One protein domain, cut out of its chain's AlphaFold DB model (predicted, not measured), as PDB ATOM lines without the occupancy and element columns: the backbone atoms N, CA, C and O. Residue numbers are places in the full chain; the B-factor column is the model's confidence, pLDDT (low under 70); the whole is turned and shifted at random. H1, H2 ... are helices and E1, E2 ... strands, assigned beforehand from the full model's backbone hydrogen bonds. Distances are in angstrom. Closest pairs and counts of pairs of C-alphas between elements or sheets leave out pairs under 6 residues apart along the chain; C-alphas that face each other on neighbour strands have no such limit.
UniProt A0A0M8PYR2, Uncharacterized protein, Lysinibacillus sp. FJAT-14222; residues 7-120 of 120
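This is residues 7 to 120 of the 120 residues of an uncharacterized protein of Lysinibacillus sp. FJAT-14222 (UniProt A0A0M8PYR2). A small two-stranded ribbon, E1 beside E2, and the short helix H1 lie between two helical ends, with H2 folding back into H3 at one end and the long helix H4 at the other. Long unnamed stretches, residues 22 to 35 and 91 to 113, make much of the rest. The 114 printed residues run H1 H2 H3 E1 H4 E2, class mixed, helices and strands, with 54 residues in named elements, under half; the sheet's order is E1 - E2, antiparallel. The whole is only just loose, close to compact, with a radius of gyration of the C-alphas of 16.3 A and spans of 48 by 35 by 28 A.

Strands E1, residues 64 to 68, and E2, residues 114 to 119, are antiparallel neighbours at 168 degrees; N 65 and O 118 are within hydrogen-bond range at 2.8 A, as are N 118 and O 65 at 2.9 A. H1, residues 17 to 21, is only just apart from E1, the closest C-alphas being 8.1 A apart. H2, residues 36 to 49, and H3, residues 53 to 60, touch at a steep tilt of 57 degrees, opposite ways; their closest C-alphas, of Cys 42 and Leu 53, are 5.4 A apart. H4, residues 75 to 90, touches no helix. Every O i to N i+4 pair is within hydrogen-bond range in H3 and H4, against 9 of 10 in H2 and 0 of 1 in H1, where 2 of 2 O i to N i+3 pairs are. Residues 13 to 14 pair with residues 101 to 102, antiparallel.

E1 is 13.0 A long and E2 14.5 A. H4 measures 23.1 A, H2 19.8 A, H3 10.6 A and H1 7.9 A. C-alpha 17, where H1 begins, is at (2.956, -43.104, 46.859); C-alpha 119, where E2 ends, is at (-0.773, -51.301, 37.104).

The two C-alphas farthest apart, of Tyr 49 and His 90, are 50.2 A apart. The links H1 to H2 and H4 to E2 are long, and the printed part has no cut. Residues 7 to 11 have pLDDT under 70; the mean of the printed part is 92.4.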
ATOM      1  N   ILE A   7     -10.458 -24.831  42.606       65.25
ATOM      2  CA  ILE A   7      -9.887 -25.819  43.528       65.25
ATOM      3  C   ILE A   7     -10.401 -27.228  43.195       65.25
ATOM      4  O   ILE A   7      -9.702 -28.201  43.420       65.25
ATOM      5  N   HIS A   8     -11.574 -27.375  42.577       65.88
ATOM      6  CA  HIS A   8     -12.107 -28.680  42.167       65.88
ATOM      7  C   HIS A   8     -11.781 -29.043  40.705       65.88
ATOM      8  O   HIS A   8     -12.398 -29.941  40.133       65.88
ATOM      9  N   GLY A   9     -10.862 -28.309  40.068       58.62
ATOM     10  CA  GLY A   9     -10.659 -28.326  38.618       58.62
ATOM     11  C   GLY A   9      -9.730 -29.408  38.065       58.62
ATOM     12  O   GLY A   9      -9.585 -29.483  36.845       58.62
ATOM     13  N   GLY A  10      -9.086 -30.228  38.896       60.53
ATOM     14  CA  GLY A  10      -8.109 -31.198  38.405       60.53
ATOM     15  C   GLY A  10      -7.953 -32.427  39.293       60.53
ATOM     16  O   GLY A  10      -8.251 -32.368  40.485       60.53
ATOM     17  N   PRO A  11      -7.494 -33.553  38.719       60.31
ATOM     18  CA  PRO A  11      -7.074 -34.693  39.511       60.31
ATOM     19  C   PRO A  11      -5.839 -34.300  40.321       60.31
ATOM     20  O   PRO A  11      -4.824 -33.879  39.765       60.31
ATOM     21  N   PHE A  12      -5.937 -34.448  41.634       79.06
ATOM     22  CA  PHE A  12      -4.828 -34.202  42.535       79.06
ATOM     23  C   PHE A  12      -3.870 -35.396  42.520       79.06
ATOM     24  O   PHE A  12      -4.260 -36.522  42.827       79.06
ATOM     25  N   ALA A  13      -2.609 -35.169  42.159       89.50
ATOM     26  CA  ALA A  13      -1.561 -36.168  42.335       89.50
ATOM     27  C   ALA A  13      -1.060 -36.157  43.783       89.50
ATOM     28  O   ALA A  13      -1.083 -35.123  44.442       89.50
ATOM     29  N   MET A  14      -0.588 -37.300  44.280       93.19
ATOM     30  CA  MET A  14      -0.066 -37.426  45.643       93.19
ATOM     31  C   MET A  14       1.456 -37.301  45.655       93.19
ATOM     32  O   MET A  14       2.129 -37.875  44.796       93.19
ATOM     33  N   LEU A  15       2.002 -36.611  46.658       94.94
ATOM     34  CA  LEU A  15       3.449 -36.538  46.862       94.94
ATOM     35  C   LEU A  15       4.024 -37.881  47.348       94.94
ATOM     36  O   LEU A  15       5.105 -38.286  46.922       94.94
ATOM     37  N   ILE A  16       3.296 -38.587  48.219       95.69
ATOM     38  CA  ILE A  16       3.730 -39.857  48.811       95.69
ATOM     39  C   ILE A  16       2.932 -41.021  48.216       95.69
ATOM     40  O   ILE A  16       1.733 -41.151  48.445       95.69
ATOM     41  N   ARG A  17       3.602 -41.931  47.493       95.12
ATOM     42  CA  ARG A  17       2.956 -43.104  46.859       95.12
ATOM     43  C   ARG A  17       2.187 -43.971  47.858       95.12
ATOM     44  O   ARG A  17       1.096 -44.435  47.557       95.12
ATOM     45  N   GLU A  18       2.779 -44.242  49.018       95.06
ATOM     46  CA  GLU A  18       2.217 -45.179  49.999       95.06
ATOM     47  C   GLU A  18       0.860 -44.725  50.549       95.06
ATOM     48  O   GLU A  18       0.011 -45.548  50.884       95.06
ATOM     49  N   VAL A  19       0.625 -43.417  50.560       93.81
ATOM     50  CA  VAL A  19      -0.620 -42.817  51.029       93.81
ATOM     51  C   VAL A  19      -1.814 -43.186  50.142       93.81
ATOM     52  O   VAL A  19      -2.925 -43.306  50.649       93.81
ATOM     53  N   ALA A  20      -1.599 -43.481  48.855       93.69
ATOM     54  CA  ALA A  20      -2.660 -43.971  47.970       93.69
ATOM     55  C   ALA A  20      -3.286 -45.293  48.459       93.69
ATOM     56  O   ALA A  20      -4.437 -45.578  48.144       93.69
ATOM     57  N   PHE A  21      -2.542 -46.082  49.244       95.44
ATOM     58  CA  PHE A  21      -2.996 -47.345  49.834       95.44
ATOM     59  C   PHE A  21      -3.556 -47.186  51.256       95.44
ATOM     60  O   PHE A  21      -4.113 -48.136  51.794       95.44
ATOM     61  N   HIS A  22      -3.420 -45.999  51.853       95.00
ATOM     62  CA  HIS A  22      -3.851 -45.672  53.218       95.00
ATOM     63  C   HIS A  22      -4.843 -44.499  53.203       95.00
ATOM     64  O   HIS A  22      -4.850 -43.657  54.098       95.00
ATOM     65  N   SER A  23      -5.667 -44.410  52.154       92.31
ATOM     66  CA  SER A  23      -6.566 -43.273  51.935       92.31
ATOM     67  C   SER A  23      -7.550 -43.078  53.093       92.31
ATOM     68  O   SER A  23      -7.786 -41.948  53.495       92.31
ATOM     69  N   GLU A  24      -8.073 -44.164  53.673       91.75
ATOM     70  CA  GLU A  24      -8.978 -44.094  54.830       91.75
ATOM     71  C   GLU A  24      -8.287 -43.531  56.078       91.75
ATOM     72  O   GLU A  24      -8.837 -42.649  56.732       91.75
ATOM     73  N   GLU A  25      -7.069 -43.997  56.373       92.94
ATOM     74  CA  GLU A  25      -6.277 -43.567  57.533       92.94
ATOM     75  C   GLU A  25      -5.981 -42.067  57.476       92.94
ATOM     76  O   GLU A  25      -6.164 -41.347  58.454       92.94
ATOM     77  N   ILE A  26      -5.600 -41.571  56.298       90.81
ATOM     78  CA  ILE A  26      -5.273 -40.157  56.124       90.81
ATOM     79  C   ILE A  26      -6.482 -39.283  55.771       90.81
ATOM     80  O   ILE A  26      -6.295 -38.107  55.485       90.81
ATOM     81  N   GLY A  27      -7.703 -39.825  55.731       88.06
ATOM     82  CA  GLY A  27      -8.908 -39.064  55.383       88.06
ATOM     83  C   GLY A  27      -8.936 -38.526  53.944       88.06
ATOM     84  O   GLY A  27      -9.506 -37.464  53.697       88.06
ATOM     85  N   ASN A  28      -8.313 -39.233  53.000       89.25
ATOM     86  CA  ASN A  28      -8.298 -38.902  51.576       89.25
ATOM     87  C   ASN A  28      -9.197 -39.852  50.770       89.25
ATOM     88  O   ASN A  28      -9.553 -40.943  51.220       89.25
ATOM     89  N   HIS A  29      -9.549 -39.455  49.549       90.56
ATOM     90  CA  HIS A  29     -10.358 -40.292  48.671       90.56
ATOM     91  C   HIS A  29      -9.580 -41.522  48.181       90.56
ATOM     92  O   HIS A  29      -8.382 -41.452  47.886       90.56
ATOM     93  N   ASN A  30     -10.262 -42.665  48.062       93.00
ATOM     94  CA  ASN A  30      -9.655 -43.900  47.566       93.00
ATOM     95  C   ASN A  30      -9.614 -43.920  46.028       93.00
ATOM     96  O   ASN A  30     -10.424 -44.574  45.365       93.00
ATOM     97  N   TYR A  31      -8.622 -43.234  45.458       92.31
ATOM     98  CA  TYR A  31      -8.404 -43.185  44.008       92.31
ATOM     99  C   TYR A  31      -8.013 -44.532  43.382       92.31
ATOM    100  O   TYR A  31      -8.202 -44.708  42.178       92.31
ATOM    101  N   LEU A  32      -7.501 -45.486  44.172       93.94
ATOM    102  CA  LEU A  32      -7.240 -46.854  43.707       93.94
ATOM    103  C   LEU A  32      -8.524 -47.696  43.625       93.94
ATOM    104  O   LEU A  32      -8.556 -48.708  42.931       93.94
ATOM    105  N   GLY A  33      -9.591 -47.282  44.309       93.44
ATOM    106  CA  GLY A  33     -10.921 -47.859  44.175       93.44
ATOM    107  C   GLY A  33     -11.677 -47.244  43.002       93.44
ATOM    108  O   GLY A  33     -11.911 -47.898  41.986       93.44
ATOM    109  N   VAL A  34     -12.104 -45.989  43.164       93.19
ATOM    110  CA  VAL A  34     -12.808 -45.209  42.138       93.19
ATOM    111  C   VAL A  34     -12.527 -43.726  42.371       93.19
ATOM    112  O   VAL A  34     -12.754 -43.266  43.478       93.19
ATOM    113  N   PRO A  35     -12.108 -42.943  41.366       90.69
ATOM    114  CA  PRO A  35     -11.970 -41.487  41.506       90.69
ATOM    115  C   PRO A  35     -13.311 -40.764  41.735       90.69
ATOM    116  O   PRO A  35     -14.311 -41.159  41.130       90.69
ATOM    117  N   GLU A  36     -13.338 -39.648  42.483       89.69
ATOM    118  CA  GLU A  36     -14.595 -38.917  42.768       89.69
ATOM    119  C   GLU A  36     -15.346 -38.519  41.498       89.69
ATOM    120  O   GLU A  36     -16.566 -38.602  41.449       89.69
ATOM    121  N   ILE A  37     -14.630 -38.128  40.437       88.25
ATOM    122  CA  ILE A  37     -15.263 -37.736  39.171       88.25
ATOM    123  C   ILE A  37     -16.066 -38.882  38.541       88.25
ATOM    124  O   ILE A  37     -17.087 -38.647  37.900       88.25
ATOM    125  N   ILE A  38     -15.625 -40.128  38.722       93.31
ATOM    126  CA  ILE A  38     -16.350 -41.294  38.219       93.31
ATOM    127  C   ILE A  38     -17.596 -41.532  39.071       93.31
ATOM    128  O   ILE A  38     -18.653 -41.818  38.512       93.31
ATOM    129  N   GLU A  39     -17.511 -41.361  40.389       93.69
ATOM    130  CA  GLU A  39     -18.658 -41.448  41.303       93.69
ATOM    131  C   GLU A  39     -19.701 -40.353  41.026       93.69
ATOM    132  O   GLU A  39     -20.881 -40.663  40.836       93.69
ATOM    133  N   ASP A  40     -19.248 -39.104  40.880       92.94
ATOM    134  CA  ASP A  40     -20.056 -37.924  40.541       92.94
ATOM    135  C   ASP A  40     -20.815 -38.114  39.202       92.94
ATOM    136  O   ASP A  40     -21.866 -37.506  38.994       92.94
ATOM    137  N   ILE A  41     -20.324 -38.972  38.294       93.81
ATOM    138  CA  ILE A  41     -21.005 -39.351  37.041       93.81
ATOM    139  C   ILE A  41     -21.917 -40.569  37.238       93.81
ATOM    140  O   ILE A  41     -23.051 -40.591  36.751       93.81
ATOM    141  N   CYS A  42     -21.418 -41.611  37.902       96.81
ATOM    142  CA  CYS A  42     -22.069 -42.916  37.951       96.81
ATOM    143  C   CYS A  42     -23.309 -42.925  38.848       96.81
ATOM    144  O   CYS A  42     -24.311 -43.521  38.452       96.81
ATOM    145  N   PHE A  43     -23.281 -42.253  40.007       95.69
ATOM    146  CA  PHE A  43     -24.425 -42.257  40.924       95.69
ATOM    147  C   PHE A  43     -25.660 -41.571  40.324       95.69
ATOM    148  O   PHE A  43     -26.698 -42.233  40.229       95.69
ATOM    149  N   PRO A  44     -25.580 -40.335  39.783       96.81
ATOM    150  CA  PRO A  44     -26.748 -39.713  39.159       96.81
ATOM    151  C   PRO A  44     -27.235 -40.477  37.918       96.81
ATOM    152  O   PRO A  44     -28.429 -40.489  37.613       96.81
ATOM    153  N   PHE A  45     -26.327 -41.130  37.182       97.62
ATOM    154  CA  PHE A  45     -26.703 -41.963  36.040       97.62
ATOM    155  C   PHE A  45     -27.511 -43.189  36.478       97.62
ATOM    156  O   PHE A  45     -28.535 -43.501  35.868       97.62
ATOM    157  N   GLN A  46     -27.085 -43.865  37.545       97.69
ATOM    158  CA  GLN A  46     -27.814 -44.995  38.105       97.69
ATOM    159  C   GLN A  46     -29.188 -44.570  38.629       97.69
ATOM    160  O   GLN A  46     -30.174 -45.235  38.322       97.69
ATOM    161  N   GLU A  47     -29.275 -43.450  39.349       97.38
ATOM    162  CA  GLU A  47     -30.549 -42.906  39.839       97.38
ATOM    163  C   GLU A  47     -31.522 -42.596  38.694       97.38
ATOM    164  O   GLU A  47     -32.712 -42.896  38.781       97.38
ATOM    165  N   LYS A  48     -31.018 -42.023  37.595       98.06
ATOM    166  CA  LYS A  48     -31.848 -41.599  36.463       98.06
ATOM    167  C   LYS A  48     -32.241 -42.736  35.522       98.06
ATOM    168  O   LYS A  48     -33.333 -42.703  34.957       98.06
ATOM    169  N   TYR A  49     -31.347 -43.697  35.299       97.88
ATOM    170  CA  TYR A  49     -31.497 -44.705  34.243       97.88
ATOM    171  C   TYR A  49     -31.568 -46.146  34.764       97.88
ATOM    172  O   TYR A  49     -31.763 -47.062  33.970       97.88
ATOM    173  N   GLY A  50     -31.402 -46.371  36.071       97.38
ATOM    174  CA  GLY A  50     -31.408 -47.706  36.676       97.38
ATOM    175  C   GLY A  50     -30.223 -48.584  36.258       97.38
ATOM    176  O   GLY A  50     -30.294 -49.805  36.382       97.38
ATOM    177  N   PHE A  51     -29.149 -47.987  35.732       97.38
ATOM    178  CA  PHE A  51     -27.990 -48.711  35.216       97.38
ATOM    179  C   PHE A  51     -26.749 -48.456  36.074       97.38
ATOM    180  O   PHE A  51     -26.308 -47.318  36.222       97.38
ATOM    181  N   ASP A  52     -26.151 -49.528  36.588       96.62
ATOM    182  CA  ASP A  52     -24.962 -49.475  37.440       96.62
ATOM    183  C   ASP A  52     -23.672 -49.357  36.603       96.62
ATOM    184  O   ASP A  52     -23.009 -50.344  36.254       96.62
ATOM    185  N   LEU A  53     -23.323 -48.117  36.244       97.06
ATOM    186  CA  LEU A  53     -22.061 -47.808  35.567       97.06
ATOM    187  C   LEU A  53     -20.844 -48.022  36.469       97.06
ATOM    188  O   LEU A  53     -19.784 -48.378  35.956       97.06
ATOM    189  N   LEU A  54     -20.983 -47.846  37.785       96.81
ATOM    190  CA  LEU A  54     -19.870 -47.924  38.729       96.81
ATOM    191  C   LEU A  54     -19.294 -49.341  38.784       96.81
ATOM    192  O   LEU A  54     -18.084 -49.540  38.651       96.81
ATOM    193  N   THR A  55     -20.164 -50.344  38.908       96.56
ATOM    194  CA  THR A  55     -19.762 -51.753  38.862       96.56
ATOM    195  C   THR A  55     -19.157 -52.107  37.510       96.56
ATOM    196  O   THR A  55     -18.185 -52.861  37.446       96.56
ATOM    197  N   LYS A  56     -19.700 -51.567  36.409       96.19
ATOM    198  CA  LYS A  56     -19.137 -51.803  35.076       96.19
ATOM    199  C   LYS A  56     -17.740 -51.200  34.945       96.19
ATOM    200  O   LYS A  56     -16.864 -51.893  34.444       96.19
ATOM    201  N   PHE A  57     -17.531 -49.973  35.425       96.19
ATOM    202  CA  PHE A  57     -16.228 -49.310  35.468       96.19
ATOM    203  C   PHE A  57     -15.212 -50.178  36.217       96.19
ATOM    204  O   PHE A  57     -14.245 -50.618  35.606       96.19
ATOM    205  N   LYS A  58     -15.507 -50.552  37.470       95.38
ATOM    206  CA  LYS A  58     -14.633 -51.399  38.303       95.38
ATOM    207  C   LYS A  58     -14.267 -52.743  37.659       95.38
ATOM    208  O   LYS A  58     -13.212 -53.285  37.948       95.38
ATOM    209  N   LYS A  59     -15.141 -53.309  36.816       96.50
ATOM    210  CA  LYS A  59     -14.900 -54.594  36.132       96.50
ATOM    211  C   LYS A  59     -14.005 -54.493  34.898       96.50
ATOM    212  O   LYS A  59     -13.465 -55.514  34.484       96.50
ATOM    213  N   VAL A  60     -13.929 -53.326  34.258       96.19
ATOM    214  CA  VAL A  60     -13.235 -53.154  32.965       96.19
ATOM    215  C   VAL A  60     -12.008 -52.253  33.051       96.19
ATOM    216  O   VAL A  60     -11.281 -52.135  32.067       96.19
ATOM    217  N   THR A  61     -11.782 -51.609  34.193       95.19
ATOM    218  CA  THR A  61     -10.590 -50.806  34.458       95.19
ATOM    219  C   THR A  61      -9.676 -51.515  35.446       95.19
ATOM    220  O   THR A  61     -10.101 -52.375  36.214       95.19
ATOM    221  N   LEU A  62      -8.397 -51.153  35.395       95.31
ATOM    222  CA  LEU A  62      -7.406 -51.547  36.385       95.31
ATOM    223  C   LEU A  62      -6.896 -50.276  37.063       95.31
ATOM    224  O   LEU A  62      -6.600 -49.305  36.352       95.31
ATOM    225  N   PRO A  63      -6.797 -50.251  38.400       95.00
ATOM    226  CA  PRO A  63      -6.149 -49.148  39.079       95.00
ATOM    227  C   PRO A  63      -4.679 -49.071  38.667       95.00
ATOM    228  O   PRO A  63      -4.014 -50.080  38.428       95.00
ATOM    229  N   CYS A  64      -4.175 -47.848  38.549       95.56
ATOM    230  CA  CYS A  64      -2.784 -47.615  38.205       95.56
ATOM    231  C   CYS A  64      -2.236 -46.384  38.922       95.56
ATOM    232  O   CYS A  64      -2.976 -45.461  39.265       95.56
ATOM    233  N   ILE A  65      -0.922 -46.378  39.127       95.88
ATOM    234  CA  ILE A  65      -0.169 -45.254  39.669       95.88
ATOM    235  C   ILE A  65       0.759 -44.745  38.572       95.88
ATOM    236  O   ILE A  65       1.599 -45.478  38.048       95.88
ATOM    237  N   VAL A  66       0.614 -43.466  38.232       95.25
ATOM    238  CA  VAL A  66       1.492 -42.777  37.285       95.25
ATOM    239  C   VAL A  66       2.476 -41.924  38.075       95.25
ATOM    240  O   VAL A  66       2.080 -40.998  38.778       95.25
ATOM    241  N   LYS A  67       3.767 -42.226  37.948       96.62
ATOM    242  CA  LYS A  67       4.851 -41.436  38.531       96.62
ATOM    243  C   LYS A  67       5.380 -40.463  37.489       96.62
ATOM    244  O   LYS A  67       5.741 -40.872  36.385       96.62
ATOM    245  N   PHE A  68       5.492 -39.199  37.864       95.19
ATOM    246  CA  PHE A  68       6.077 -38.157  37.033       95.19
ATOM    247  C   PHE A  68       6.959 -37.220  37.859       95.19
ATOM    248  O   PHE A  68       6.921 -37.251  39.089       95.19
ATOM    249  N   GLU A  69       7.761 -36.408  37.180       94.38
ATOM    250  CA  GLU A  69       8.542 -35.327  37.783       94.38
ATOM    251  C   GLU A  69       7.952 -33.949  37.459       94.38
ATOM    252  O   GLU A  69       7.334 -33.735  36.415       94.38
ATOM    253  N   THR A  70       8.160 -32.994  38.360       91.31
ATOM    254  CA  THR A  70       7.824 -31.585  38.155       91.31
ATOM    255  C   THR A  70       8.881 -30.704  38.813       91.31
ATOM    256  O   THR A  70       9.550 -31.123  39.757       91.31
ATOM    257  N   THR A  71       9.037 -29.484  38.306       90.00
ATOM    258  CA  THR A  71       9.871 -28.439  38.919       90.00
ATOM    259  C   THR A  71       9.085 -27.550  39.880       90.00
ATOM    260  O   THR A  71       9.686 -26.715  40.547       90.00
ATOM    261  N   ASP A  72       7.763 -27.718  39.945       87.00
ATOM    262  CA  ASP A  72       6.868 -26.952  40.815       87.00
ATOM    263  C   ASP A  72       6.964 -27.492  42.254       87.00
ATOM    264  O   ASP A  72       6.086 -28.207  42.738       87.00
ATOM    265  N   VAL A  73       8.093 -27.219  42.914       87.06
ATOM    266  CA  VAL A  73       8.419 -27.719  44.254       87.06
ATOM    267  C   VAL A  73       8.715 -26.555  45.197       87.06
ATOM    268  O   VAL A  73       9.634 -25.779  44.964       87.06
ATOM    269  N   GLU A  74       7.979 -26.497  46.303       91.50
ATOM    270  CA  GLU A  74       8.162 -25.558  47.409       91.50
ATOM    271  C   GLU A  74       8.788 -26.235  48.645       91.50
ATOM    272  O   GLU A  74       8.736 -27.459  48.796       91.50
ATOM    273  N   GLU A  75       9.333 -25.442  49.574       93.75
ATOM    274  CA  GLU A  75       9.982 -25.933  50.806       93.75
ATOM    275  C   GLU A  75       9.055 -26.810  51.665       93.75
ATOM    276  O   GLU A  75       9.491 -27.810  52.237       93.75
ATOM    277  N   TYR A  76       7.755 -26.496  51.710       94.38
ATOM    278  CA  TYR A  76       6.802 -27.262  52.516       94.38
ATOM    279  C   TYR A  76       6.674 -28.725  52.059       94.38
ATOM    280  O   TYR A  76       6.397 -29.591  52.888       94.38
ATOM    281  N   HIS A  77       6.931 -29.035  50.780       94.75
ATOM    282  CA  HIS A  77       6.934 -30.418  50.293       94.75
ATOM    283  C   HIS A  77       7.983 -31.263  51.017       94.75
ATOM    284  O   HIS A  77       7.722 -32.417  51.355       94.75
ATOM    285  N   LEU A  78       9.157 -30.688  51.301       95.69
ATOM    286  CA  LEU A  78      10.190 -31.367  52.077       95.69
ATOM    287  C   LEU A  78       9.711 -31.625  53.511       95.69
ATOM    288  O   LEU A  78       9.930 -32.713  54.038       95.69
ATOM    289  N   GLY A  79       9.007 -30.660  54.111       97.44
ATOM    290  CA  GLY A  79       8.371 -30.820  55.419       97.44
ATOM    291  C   GLY A  79       7.387 -31.994  55.457       97.44
ATOM    292  O   GLY A  79       7.467 -32.821  56.363       97.44
ATOM    293  N   VAL A  80       6.530 -32.127  54.439       97.00
ATOM    294  CA  VAL A  80       5.587 -33.254  54.295       97.00
ATOM    295  C   VAL A  80       6.327 -34.591  54.196       97.00
ATOM    296  O   VAL A  80       5.974 -35.548  54.885       97.00
ATOM    297  N   VAL A  81       7.391 -34.664  53.386       97.12
ATOM    298  CA  VAL A  81       8.206 -35.884  53.248       97.12
ATOM    299  C   VAL A  81       8.863 -36.259  54.577       97.12
ATOM    300  O   VAL A  81       8.806 -37.419  54.982       97.12
ATOM    301  N   ILE A  82       9.461 -35.292  55.279       98.12
ATOM    302  CA  ILE A  82      10.083 -35.524  56.588       98.12
ATOM    303  C   ILE A  82       9.035 -35.990  57.604       98.12
ATOM    304  O   ILE A  82       9.293 -36.944  58.336       98.12
ATOM    305  N   ASN A  83       7.851 -35.372  57.623       97.75
ATOM    306  CA  ASN A  83       6.767 -35.743  58.527       97.75
ATOM    307  C   ASN A  83       6.288 -37.184  58.285       97.75
ATOM    308  O   ASN A  83       6.182 -37.966  59.230       97.75
ATOM    309  N   PHE A  84       6.078 -37.566  57.022       98.00
ATOM    310  CA  PHE A  84       5.740 -38.939  56.649       98.00
ATOM    311  C   PHE A  84       6.814 -39.940  57.108       98.00
ATOM    312  O   PHE A  84       6.501 -40.952  57.738       98.00
ATOM    313  N   LEU A  85       8.093 -39.646  56.839       98.31
ATOM    314  CA  LEU A  85       9.206 -40.510  57.244       98.31
ATOM    315  C   LEU A  85       9.319 -40.628  58.768       98.31
ATOM    316  O   LEU A  85       9.593 -41.717  59.267       98.31
ATOM    317  N   TYR A  86       9.078 -39.541  59.504       98.44
ATOM    318  CA  TYR A  86       9.047 -39.541  60.965       98.44
ATOM    319  C   TYR A  86       7.963 -40.487  61.498       98.44
ATOM    320  O   TYR A  86       8.259 -41.341  62.334       98.44
ATOM    321  N   HIS A  87       6.738 -40.405  60.966       97.75
ATOM    322  CA  HIS A  87       5.647 -41.299  61.362       97.75
ATOM    323  C   HIS A  87       5.986 -42.762  61.067       97.75
ATOM    324  O   HIS A  87       5.863 -43.609  61.950       97.75
ATOM    325  N   LYS A  88       6.516 -43.060  59.874       97.00
ATOM    326  CA  LYS A  88       6.940 -44.423  59.517       97.00
ATOM    327  C   LYS A  88       8.056 -44.951  60.412       97.00
ATOM    328  O   LYS A  88       7.973 -46.084  60.878       97.00
ATOM    329  N   TYR A  89       9.076 -44.142  60.683       98.19
ATOM    330  CA  TYR A  89      10.205 -44.545  61.521       98.19
ATOM    331  C   TYR A  89       9.779 -44.829  62.968       98.19
ATOM    332  O   TYR A  89      10.249 -45.789  63.577       98.19
ATOM    333  N   HIS A  90       8.853 -44.031  63.504       98.25
ATOM    334  CA  HIS A  90       8.340 -44.179  64.865       98.25
ATOM    335  C   HIS A  90       7.098 -45.077  64.979       98.25
ATOM    336  O   HIS A  90       6.585 -45.239  66.083       98.25
ATOM    337  N   SER A  91       6.645 -45.694  63.879       97.00
ATOM    338  CA  SER A  91       5.424 -46.518  63.838       97.00
ATOM    339  C   SER A  91       4.181 -45.784  64.367       97.00
ATOM    340  O   SER A  91       3.386 -46.349  65.113       97.00
ATOM    341  N   LEU A  92       4.043 -44.508  64.006       97.06
ATOM    342  CA  LEU A  92       2.868 -43.686  64.295       97.06
ATOM    343  C   LEU A  92       1.841 -43.813  63.161       97.06
ATOM    344  O   LEU A  92       2.219 -44.062  62.014       97.06
ATOM    345  N   GLU A  93       0.565 -43.596  63.480       95.69
ATOM    346  CA  GLU A  93      -0.519 -43.520  62.489       95.69
ATOM    347  C   GLU A  93      -0.290 -42.356  61.521       95.69
ATOM    348  O   GLU A  93       0.085 -41.253  61.929       95.69
ATOM    349  N   LEU A  94      -0.521 -42.590  60.233       95.94
ATOM    350  CA  LEU A  94      -0.479 -41.539  59.229       95.94
ATOM    351  C   LEU A  94      -1.651 -40.573  59.429       95.94
ATOM    352  O   LEU A  94      -2.728 -40.933  59.890       95.94
ATOM    353  N   ASN A  95      -1.444 -39.321  59.042       93.75
ATOM    354  CA  ASN A  95      -2.471 -38.284  59.082       93.75
ATOM    355  C   ASN A  95      -2.452 -37.455  57.792       93.75
ATOM    356  O   ASN A  95      -1.628 -37.679  56.902       93.75
ATOM    357  N   LEU A  96      -3.359 -36.480  57.700       91.88
ATOM    358  CA  LEU A  96      -3.484 -35.578  56.550       91.88
ATOM    359  C   LEU A  96      -2.170 -34.850  56.210       91.88
ATOM    360  O   LEU A  96      -1.893 -34.633  55.035       91.88
ATOM    361  N   ASP A  97      -1.332 -34.545  57.207       94.00
ATOM    362  CA  ASP A  97      -0.052 -33.847  57.026       94.00
ATOM    363  C   ASP A  97       1.090 -34.780  56.577       94.00
ATOM    364  O   ASP A  97       2.224 -34.344  56.362       94.00
ATOM    365  N   CYS A  98       0.824 -36.084  56.438       96.00
ATOM    366  CA  CYS A  98       1.756 -37.063  55.874       96.00
ATOM    367  C   CYS A  98       1.685 -37.130  54.339       96.00
ATOM    368  O   CYS A  98       2.352 -37.959  53.720       96.00
ATOM    369  N   ASN A  99       0.874 -36.277  53.710       95.38
ATOM    370  CA  ASN A  99       0.808 -36.126  52.266       95.38
ATOM    371  C   ASN A  99       0.417 -34.700  51.885       95.38
ATOM    372  O   ASN A  99      -0.066 -33.911  52.686       95.38
ATOM    373  N   THR A 100       0.598 -34.378  50.614       92.31
ATOM    374  CA  THR A 100      -0.019 -33.209  50.004       92.31
ATOM    375  C   THR A 100      -0.314 -33.506  48.543       92.31
ATOM    376  O   THR A 100       0.094 -34.546  48.004       92.31
ATOM    377  N   CYS A 101      -1.062 -32.606  47.924       88.69
ATOM    378  CA  CYS A 101      -1.622 -32.783  46.604       88.69
ATOM    379  C   CYS A 101      -0.988 -31.818  45.600       88.69
ATOM    380  O   CYS A 101      -0.776 -30.646  45.897       88.69
ATOM    381  N   PHE A 102      -0.740 -32.308  44.390       86.94
ATOM    382  CA  PHE A 102      -0.340 -31.514  43.233       86.94
ATOM    383  C   PHE A 102      -1.533 -31.380  42.281       86.94
ATOM    384  O   PHE A 102      -2.078 -32.391  41.843       86.94
ATOM    385  N   ASP A 103      -1.941 -30.153  41.957       82.56
ATOM    386  CA  ASP A 103      -3.124 -29.865  41.127       82.56
ATOM    387  C   ASP A 103      -2.788 -29.513  39.664       82.56
ATOM    388  O   ASP A 103      -3.670 -29.489  38.799       82.56
ATOM    389  N   GLY A 104      -1.512 -29.230  39.371       81.62
ATOM    390  CA  GLY A 104      -0.987 -28.881  38.048       81.62
ATOM    391  C   GLY A 104      -1.661 -27.687  37.364       81.62
ATOM    392  O   GLY A 104      -1.367 -27.413  36.201       81.62
ATOM    393  N   TYR A 105      -2.585 -26.990  38.033       82.00
ATOM    394  CA  TYR A 105      -3.445 -25.935  37.485       82.00
ATOM    395  C   TYR A 105      -4.048 -26.247  36.101       82.00
ATOM    396  O   TYR A 105      -4.149 -25.367  35.242       82.00
ATOM    397  N   GLY A 106      -4.413 -27.510  35.851       79.00
ATOM    398  CA  GLY A 106      -4.955 -27.957  34.561       79.00
ATOM    399  C   GLY A 106      -3.942 -27.986  33.406       79.00
ATOM    400  O   GLY A 106      -4.339 -28.088  32.243       79.00
ATOM    401  N   LYS A 107      -2.638 -27.894  33.689       83.56
ATOM    402  CA  LYS A 107      -1.571 -28.054  32.692       83.56
ATOM    403  C   LYS A 107      -1.273 -29.534  32.468       83.56
ATOM    404  O   LYS A 107      -1.217 -30.327  33.404       83.56
ATOM    405  N   SER A 108      -1.034 -29.907  31.214       87.50
ATOM    406  CA  SER A 108      -0.637 -31.273  30.871       87.50
ATOM    407  C   SER A 108       0.773 -31.590  31.371       87.50
ATOM    408  O   SER A 108       1.701 -30.811  31.148       87.50
ATOM    409  N   ILE A 109       0.948 -32.773  31.964       89.62
ATOM    410  CA  ILE A 109       2.272 -33.327  32.258       89.62
ATOM    411  C   ILE A 109       2.919 -33.776  30.938       89.62
ATOM    412  O   ILE A 109       2.316 -34.562  30.203       89.62
ATOM    413  N   PRO A 110       4.120 -33.285  30.585       91.94
ATOM    414  CA  PRO A 110       4.764 -33.662  29.335       91.94
ATOM    415  C   PRO A 110       5.264 -35.112  29.393       91.94
ATOM    416  O   PRO A 110       5.802 -35.538  30.407       91.94
ATOM    417  N   ASN A 111       5.194 -35.844  28.275       93.50
ATOM    418  CA  ASN A 111       5.610 -37.258  28.211       93.50
ATOM    419  C   ASN A 111       7.027 -37.515  28.748       93.50
ATOM    420  O   ASN A 111       7.262 -38.539  29.373       93.50
ATOM    421  N   LYS A 112       7.962 -36.580  28.533       96.44
ATOM    422  CA  LYS A 112       9.344 -36.687  29.036       96.44
ATOM    423  C   LYS A 112       9.453 -36.692  30.565       96.44
ATOM    424  O   LYS A 112      10.462 -37.146  31.077       96.44
ATOM    425  N   ALA A 113       8.450 -36.152  31.255       95.25
ATOM    426  CA  ALA A 113       8.386 -36.114  32.708       95.25
ATOM    427  C   ALA A 113       7.685 -37.351  33.288       95.25
ATOM    428  O   ALA A 113       7.709 -37.543  34.498       95.25
ATOM    429  N   LEU A 114       7.049 -38.186  32.459       96.19
ATOM    430  CA  LEU A 114       6.467 -39.449  32.905       96.19
ATOM    431  C   LEU A 114       7.597 -40.452  33.142       96.19
ATOM    432  O   LEU A 114       8.326 -40.813  32.221       96.19
ATOM    433  N   LEU A 115       7.730 -40.904  34.385       97.38
ATOM    434  CA  LEU A 115       8.804 -41.797  34.807       97.38
ATOM    435  C   LEU A 115       8.362 -43.258  34.801       97.38
ATOM    436  O   LEU A 115       9.144 -44.141  34.456       97.38
ATOM    437  N   GLN A 116       7.122 -43.529  35.215       97.31
ATOM    438  CA  GLN A 116       6.619 -44.891  35.360       97.31
ATOM    439  C   GLN A 116       5.091 -44.925  35.345       97.31
ATOM    440  O   GLN A 116       4.439 -44.021  35.865       97.31
ATOM    441  N   ILE A 117       4.534 -46.006  34.802       96.50
ATOM    442  CA  ILE A 117       3.135 -46.393  34.985       96.50
ATOM    443  C   ILE A 117       3.138 -47.779  35.625       96.50
ATOM    444  O   ILE A 117       3.730 -48.714  35.087       96.50
ATOM    445  N   GLU A 118       2.514 -47.893  36.788       96.81
ATOM    446  CA  GLU A 118       2.362 -49.132  37.543       96.81
ATOM    447  C   GLU A 118       0.885 -49.532  37.535       96.81
ATOM    448  O   GLU A 118       0.050 -48.769  38.008       96.81
ATOM    449  N   TYR A 119       0.563 -50.708  36.998       95.81
ATOM    450  CA  TYR A 119      -0.773 -51.301  37.104       95.81
ATOM    451  C   TYR A 119      -0.819 -52.201  38.341       95.81
ATOM    452  O   TYR A 119       0.133 -52.954  38.562       95.81
ATOM    453  N   LEU A 120      -1.890 -52.094  39.129       93.31
ATOM    454  CA  LEU A 120      -2.079 -52.822  40.389       93.31
ATOM    455  C   LEU A 120      -2.950 -54.073  40.219       93.31
ATOM    456  O   LEU A 120      -3.845 -54.061  39.342       93.31
TER     457      LEU A 120